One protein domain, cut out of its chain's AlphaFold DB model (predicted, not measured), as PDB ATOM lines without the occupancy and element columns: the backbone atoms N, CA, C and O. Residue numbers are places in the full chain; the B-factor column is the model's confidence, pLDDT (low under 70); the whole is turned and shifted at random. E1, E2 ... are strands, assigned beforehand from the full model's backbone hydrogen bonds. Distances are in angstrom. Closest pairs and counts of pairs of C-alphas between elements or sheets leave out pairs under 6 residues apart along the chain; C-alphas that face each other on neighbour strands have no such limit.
ATOM      1  N   TYR A 165      -7.729 -37.492  45.349       96.12
ATOM      2  CA  TYR A 165      -8.448 -36.628  44.425       96.12
ATOM      3  C   TYR A 165      -9.441 -37.443  43.600       96.12
ATOM      4  O   TYR A 165      -9.046 -38.382  42.906       96.12
ATOM      5  N   HIS A 166     -10.722 -37.088  43.660       95.25
ATOM      6  CA  HIS A 166     -11.771 -37.712  42.864       95.25
ATOM      7  C   HIS A 166     -11.848 -37.038  41.492       95.25
ATOM      8  O   HIS A 166     -12.271 -35.892  41.376       95.25
ATOM      9  N   LYS A 167     -11.486 -37.761  40.430       92.69
ATOM     10  CA  LYS A 167     -11.304 -37.216  39.073       92.69
ATOM     11  C   LYS A 167     -12.573 -36.592  38.495       92.69
ATOM     12  O   LYS A 167     -12.498 -35.537  37.881       92.69
ATOM     13  N   GLU A 168     -13.721 -37.236  38.699       91.62
ATOM     14  CA  GLU A 168     -14.996 -36.777  38.124       91.62
ATOM     15  C   GLU A 168     -15.621 -35.622  38.915       91.62
ATOM     16  O   GLU A 168     -16.021 -34.625  38.327       91.62
ATOM     17  N   LEU A 169     -15.673 -35.730  40.248       90.62
ATOM     18  CA  LEU A 169     -16.177 -34.669  41.125       90.62
ATOM     19  C   LEU A 169     -15.209 -33.483  41.256       90.62
ATOM     20  O   LEU A 169     -15.624 -32.418  41.692       90.62
ATOM     21  N   GLN A 170     -13.937 -33.666  40.892       93.25
ATOM     22  CA  GLN A 170     -12.874 -32.661  40.984       93.25
ATOM     23  C   GLN A 170     -12.642 -32.119  42.409       93.25
ATOM     24  O   GLN A 170     -12.279 -30.958  42.615       93.25
ATOM     25  N   VAL A 171     -12.821 -32.986  43.408       95.00
ATOM     26  CA  VAL A 171     -12.659 -32.664  44.833       95.00
ATOM     27  C   VAL A 171     -11.704 -33.617  45.532       95.00
ATOM     28  O   VAL A 171     -11.552 -34.779  45.143       95.00
ATOM     29  N   TRP A 172     -11.072 -33.118  46.589       96.88
ATOM     30  CA  TRP A 172     -10.265 -33.919  47.500       96.88
ATOM     31  C   TRP A 172     -11.141 -34.556  48.578       96.88
ATOM     32  O   TRP A 172     -12.030 -33.909  49.132       96.88
ATOM     33  N   LEU A 173     -10.868 -35.822  48.887       95.69
ATOM     34  CA  LEU A 173     -11.523 -36.565  49.958       95.69
ATOM     35  C   LEU A 173     -10.522 -37.372  50.781       95.69
ATOM     36  O   LEU A 173      -9.472 -37.776  50.284       95.69
ATOM     37  N   THR A 174     -10.859 -37.631  52.037       95.50
ATOM     38  CA  THR A 174     -10.106 -38.524  52.923       95.50
ATOM     39  C   THR A 174     -11.059 -39.382  53.752       95.50
ATOM     40  O   THR A 174     -12.227 -39.029  53.941       95.50
ATOM     41  N   LYS A 175     -10.579 -40.534  54.221       93.50
ATOM     42  CA  LYS A 175     -11.344 -41.439  55.091       93.50
ATOM     43  C   LYS A 175     -11.537 -40.782  56.462       93.50
ATOM     44  O   LYS A 175     -10.579 -40.276  57.043       93.50
ATOM     45  N   ASP A 176     -12.755 -40.832  57.004       92.00
ATOM     46  CA  ASP A 176     -13.004 -40.433  58.394       92.00
ATOM     47  C   ASP A 176     -12.258 -41.386  59.343       92.00
ATOM     48  O   ASP A 176     -12.443 -42.603  59.295       92.00
ATOM     49  N   SER A 177     -11.407 -40.844  60.218       88.00
ATOM     50  CA  SER A 177     -10.586 -41.637  61.143       88.00
ATOM     51  C   SER A 177     -11.414 -42.463  62.132       88.00
ATOM     52  O   SER A 177     -10.906 -43.434  62.686       88.00
ATOM     53  N   ASN A 178     -12.683 -42.104  62.343       86.62
ATOM     54  CA  ASN A 178     -13.566 -42.776  63.296       86.62
ATOM     55  C   ASN A 178     -14.269 -44.015  62.724       86.62
ATOM     56  O   ASN A 178     -14.870 -44.775  63.483       86.62
ATOM     57  N   THR A 179     -14.252 -44.213  61.402       85.81
ATOM     58  CA  THR A 179     -15.032 -45.272  60.750       85.81
ATOM     59  C   THR A 179     -14.231 -45.988  59.681       85.81
ATOM     60  O   THR A 179     -13.648 -45.360  58.799       85.81
ATOM     61  N   GLU A 180     -14.253 -47.317  59.704       88.06
ATOM     62  CA  GLU A 180     -13.676 -48.113  58.627       88.06
ATOM     63  C   GLU A 180     -14.687 -48.314  57.494       88.06
ATOM     64  O   GLU A 180     -15.832 -48.681  57.767       88.06
ATOM     65  N   PRO A 181     -14.309 -48.057  56.229       86.06
ATOM     66  CA  PRO A 181     -15.187 -48.319  55.109       86.06
ATOM     67  C   PRO A 181     -15.388 -49.827  54.952       86.06
ATOM     68  O   PRO A 181     -14.468 -50.630  55.110       86.06
ATOM     69  N   VAL A 182     -16.615 -50.205  54.619       89.44
ATOM     70  CA  VAL A 182     -16.996 -51.577  54.312       89.44
ATOM     71  C   VAL A 182     -16.769 -51.804  52.827       89.44
ATOM     72  O   VAL A 182     -17.356 -51.120  51.981       89.44
ATOM     73  N   GLN A 183     -15.932 -52.780  52.492       90.19
ATOM     74  CA  GLN A 183     -15.731 -53.172  51.105       90.19
ATOM     75  C   GLN A 183     -17.043 -53.729  50.536       90.19
ATOM     76  O   GLN A 183     -17.566 -54.727  51.029       90.19
ATOM     77  N   GLN A 184     -17.589 -53.074  49.509       87.06
ATOM     78  CA  GLN A 184     -18.797 -53.553  48.828       87.06
ATOM     79  C   GLN A 184     -18.459 -54.459  47.648       87.06
ATOM     80  O   GLN A 184     -19.174 -55.419  47.374       87.06
ATOM     81  N   SER A 185     -17.375 -54.150  46.941       89.44
ATOM     82  CA  SER A 185     -16.888 -54.939  45.818       89.44
ATOM     83  C   SER A 185     -15.356 -54.893  45.767       89.44
ATOM     84  O   SER A 185     -14.742 -54.047  46.421       89.44
ATOM     85  N   PRO A 186     -14.698 -55.739  44.955       90.50
ATOM     86  CA  PRO A 186     -13.251 -55.650  44.746       90.50
ATOM     87  C   PRO A 186     -12.779 -54.278  44.233       90.50
ATOM     88  O   PRO A 186     -11.598 -53.964  44.330       90.50
ATOM     89  N   GLN A 187     -13.687 -53.470  43.676       92.56
ATOM     90  CA  GLN A 187     -13.392 -52.181  43.050       92.56
ATOM     91  C   GLN A 187     -14.032 -50.988  43.777       92.56
ATOM     92  O   GLN A 187     -13.891 -49.850  43.320       92.56
ATOM     93  N   SER A 188     -14.763 -51.231  44.869       92.81
ATOM     94  CA  SER A 188     -15.491 -50.179  45.572       92.81
ATOM     95  C   SER A 188     -15.660 -50.445  47.060       92.81
ATOM     96  O   SER A 188     -15.913 -51.566  47.510       92.81
ATOM     97  N   GLU A 189     -15.662 -49.363  47.817       93.56
ATOM     98  CA  GLU A 189     -15.891 -49.364  49.254       93.56
ATOM     99  C   GLU A 189     -16.952 -48.331  49.625       93.56
ATOM    100  O   GLU A 189     -17.128 -47.325  48.944       93.56
ATOM    101  N   ARG A 190     -17.703 -48.601  50.691       93.69
ATOM    102  CA  ARG A 190     -18.705 -47.687  51.234       93.69
ATOM    103  C   ARG A 190     -18.291 -47.282  52.634       93.69
ATOM    104  O   ARG A 190     -18.077 -48.139  53.484       93.69
ATOM    105  N   GLY A 191     -18.229 -45.987  52.892       92.88
ATOM    106  CA  GLY A 191     -17.832 -45.473  54.195       92.88
ATOM    107  C   GLY A 191     -18.185 -44.010  54.366       92.88
ATOM    108  O   GLY A 191     -18.844 -43.408  53.518       92.88
ATOM    109  N   ILE A 192     -17.741 -43.442  55.482       94.69
ATOM    110  CA  ILE A 192     -17.844 -42.010  55.731       94.69
ATOM    111  C   ILE A 192     -16.530 -41.358  55.314       94.69
ATOM    112  O   ILE A 192     -15.450 -41.745  55.765       94.69
ATOM    113  N   TYR A 193     -16.643 -40.356  54.448       95.38
ATOM    114  CA  TYR A 193     -15.518 -39.582  53.945       95.38
ATOM    115  C   TYR A 193     -15.700 -38.113  54.285       95.38
ATOM    116  O   TYR A 193     -16.819 -37.617  54.449       95.38
ATOM    117  N   ILE A 194     -14.574 -37.421  54.379       95.75
ATOM    118  CA  ILE A 194     -14.506 -35.975  54.524       95.75
ATOM    119  C   ILE A 194     -14.063 -35.419  53.178       95.75
ATOM    120  O   ILE A 194     -12.971 -35.736  52.712       95.75
ATOM    121  N   PHE A 195     -14.914 -34.609  52.564       96.00
ATOM    122  CA  PHE A 195     -14.650 -33.902  51.318       96.00
ATOM    123  C   PHE A 195     -14.262 -32.461  51.620       96.00
ATOM    124  O   PHE A 195     -14.808 -31.867  52.545       96.00
ATOM    125  N   PHE A 196     -13.366 -31.882  50.830       96.75
ATOM    126  CA  PHE A 196     -13.135 -30.441  50.852       96.75
ATOM    127  C   PHE A 196     -13.959 -29.765  49.752       96.75
ATOM    128  O   PHE A 196     -13.793 -30.093  48.576       96.75
ATOM    129  N   ASP A 197     -14.852 -28.848  50.131       94.50
ATOM    130  CA  ASP A 197     -15.651 -28.050  49.199       94.50
ATOM    131  C   ASP A 197     -14.919 -26.740  48.859       94.50
ATOM    132  O   ASP A 197     -14.892 -25.833  49.693       94.50
ATOM    133  N   PRO A 198     -14.358 -26.587  47.643       91.94
ATOM    134  CA  PRO A 198     -13.626 -25.380  47.272       91.94
ATOM    135  C   PRO A 198     -14.518 -24.139  47.117       91.94
ATOM    136  O   PRO A 198     -13.989 -23.033  47.131       91.94
ATOM    137  N   HIS A 199     -15.842 -24.293  46.976       89.69
ATOM    138  CA  HIS A 199     -16.758 -23.155  46.809       89.69
ATOM    139  C   HIS A 199     -17.139 -22.524  48.148       89.69
ATOM    140  O   HIS A 199     -17.184 -21.306  48.268       89.69
ATOM    141  N   ASN A 200     -17.422 -23.361  49.150       91.00
ATOM    142  CA  ASN A 200     -17.771 -22.905  50.499       91.00
ATOM    143  C   ASN A 200     -16.553 -22.816  51.427       91.00
ATOM    144  O   ASN A 200     -16.688 -22.340  52.549       91.00
ATOM    145  N   TRP A 201     -15.392 -23.298  50.972       93.12
ATOM    146  CA  TRP A 201     -14.166 -23.386  51.756       93.12
ATOM    147  C   TRP A 201     -14.340 -24.171  53.067       93.12
ATOM    148  O   TRP A 201     -13.920 -23.731  54.133       93.12
ATOM    149  N   ASP A 202     -14.994 -25.335  52.994       94.31
ATOM    150  CA  ASP A 202     -15.382 -26.112  54.178       94.31
ATOM    151  C   ASP A 202     -15.199 -27.628  53.986       94.31
ATOM    152  O   ASP A 202     -15.180 -28.146  52.865       94.31
ATOM    153  N   LYS A 203     -15.061 -28.360  55.096       94.06
ATOM    154  CA  LYS A 203     -14.937 -29.821  55.130       94.06
ATOM    155  C   LYS A 203     -16.297 -30.471  55.365       94.06
ATOM    156  O   LYS A 203     -16.851 -30.435  56.460       94.06
ATOM    157  N   VAL A 204     -16.802 -31.168  54.353       94.81
ATOM    158  CA  VAL A 204     -18.110 -31.826  54.384       94.81
ATOM    159  C   VAL A 204     -17.950 -33.317  54.666       94.81
ATOM    160  O   VAL A 204     -17.378 -34.063  53.871       94.81
ATOM    161  N   ARG A 205     -18.500 -33.778  55.792       94.19
ATOM    162  CA  ARG A 205     -18.567 -35.201  56.148       94.19
ATOM    163  C   ARG A 205     -19.791 -35.849  55.504       94.19
ATOM    164  O   ARG A 205     -20.914 -35.420  55.761       94.19
ATOM    165  N   LYS A 206     -19.599 -36.896  54.698       92.44
ATOM    166  CA  LYS A 206     -20.696 -37.572  53.988       92.44
ATOM    167  C   LYS A 206     -20.440 -39.067  53.819       92.44
ATOM    168  O   LYS A 206     -19.306 -39.500  53.625       92.44
ATOM    169  N   GLU A 207     -21.509 -39.857  53.886       93.19
ATOM    170  CA  GLU A 207     -21.465 -41.264  53.490       93.19
ATOM    171  C   GLU A 207     -21.368 -41.363  51.962       93.19
ATOM    172  O   GLU A 207     -22.141 -40.729  51.240       93.19
ATOM    173  N   PHE A 208     -20.409 -42.138  51.465       93.56
ATOM    174  CA  PHE A 208     -20.132 -42.240  50.038       93.56
ATOM    175  C   PHE A 208     -19.689 -43.650  49.648       93.56
ATOM    176  O   PHE A 208     -19.079 -44.370  50.441       93.56
ATOM    177  N   ILE A 209     -20.011 -44.035  48.412       93.50
ATOM    178  CA  ILE A 209     -19.491 -45.245  47.776       93.50
ATOM    179  C   ILE A 209     -18.341 -44.807  46.876       93.50
ATOM    180  O   ILE A 209     -18.555 -44.196  45.831       93.50
ATOM    181  N   LEU A 210     -17.121 -45.102  47.303       92.50
ATOM    182  CA  LEU A 210     -15.908 -44.756  46.591       92.50
ATOM    183  C   LEU A 210     -15.546 -45.868  45.610       92.50
ATOM    184  O   LEU A 210     -15.275 -47.000  46.008       92.50
ATOM    185  N   TYR A 211     -15.500 -45.529  44.324       94.12
ATOM    186  CA  TYR A 211     -14.943 -46.395  43.289       94.12
ATOM    187  C   TYR A 211     -13.450 -46.110  43.131       94.12
ATOM    188  O   TYR A 211     -13.059 -44.977  42.838       94.12
ATOM    189  N   TYR A 212     -12.602 -47.133  43.268       92.00
ATOM    190  CA  TYR A 212     -11.145 -46.951  43.218       92.00
ATOM    191  C   TYR A 212     -10.654 -46.419  41.865       92.00
ATOM    192  O   TYR A 212      -9.677 -45.683  41.800       92.00
ATOM    193  N   GLN A 213     -11.368 -46.718  40.776       93.50
ATOM    194  CA  GLN A 213     -11.058 -46.180  39.449       93.50
ATOM    195  C   GLN A 213     -11.294 -44.667  39.324       93.50
ATOM    196  O   GLN A 213     -10.732 -44.036  38.427       93.50
ATOM    197  N   SER A 214     -12.136 -44.081  40.180       92.00
ATOM    198  CA  SER A 214     -12.547 -42.676  40.099       92.00
ATOM    199  C   SER A 214     -11.608 -41.749  40.868       92.00
ATOM    200  O   SER A 214     -11.629 -40.541  40.637       92.00
ATOM    201  N   ILE A 215     -10.732 -42.296  41.712       91.94
ATOM    202  CA  ILE A 215      -9.668 -41.545  42.383       91.94
ATOM    203  C   ILE A 215      -8.349 -41.621  41.612       91.94
ATOM    204  O   ILE A 215      -8.113 -42.534  40.819       91.94
ATOM    205  N   MET A 216      -7.506 -40.611  41.796       83.81
ATOM    206  CA  MET A 216      -6.113 -40.644  41.354       83.81
ATOM    207  C   MET A 216      -5.316 -41.543  42.312       83.81
ATOM    208  O   MET A 216      -5.434 -41.369  43.529       83.81
ATOM    209  N   SER A 217      -4.582 -42.521  41.766       62.91
ATOM    210  CA  SER A 217      -3.703 -43.411  42.544       62.91
ATOM    211  C   SER A 217      -2.361 -42.764  42.819       62.91
ATOM    212  O   SER A 217      -1.818 -42.208  41.836       62.91
TER     213      SER A 217
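What this domain is: This is residues 165 to 217 of the 217 residues of the protein "General negative regulator of transcription subunit 2" of Cyberlindnera fabianii (UniProt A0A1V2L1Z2). A long hairpin, E3 and E4, bends into an arch, and the short strands E1 and E2 line different stretches of one side of E3 in one strongly twisted sheet. The printed part has 53 residues with four named strands, E1 to E4 in chain order, and no named helix: all strand, neighbours antiparallel. It is compact, radius of gyration of the C-alphas 11.0 A, spanning 33 by 24 by 14 A.

Where its parts are: E1, residues 171 to 175, begins at C-alpha 171 (-12.659, -32.664, 44.833). E2 is residues 182 to 185. E3, residues 188 to 197, measures 22.4 A and bends by 83 degrees at 191. E4, residues 202 to 211, measures 23.0 A, bends by 80 degrees at 207 and ends at C-alpha 211 (-14.943, -46.395, 43.289).

How they stand to each other: E1 pairs with E3 through N 174 and O 194, 2.9 A. E1 and E2 are apart. E2, E3 and E4 form a meander, each strand the antiparallel neighbour of the one before: N 182 and O 190 are 2.8 A apart, N 195 and O 204 2.8 A. E4 is on the other side of E3.

The domain as a whole: The farthest C-alphas, Pro 186 and Asn 200, are 33.6 A apart. The printed part has no cut and no long link. Residue 217 alone has pLDDT under 70.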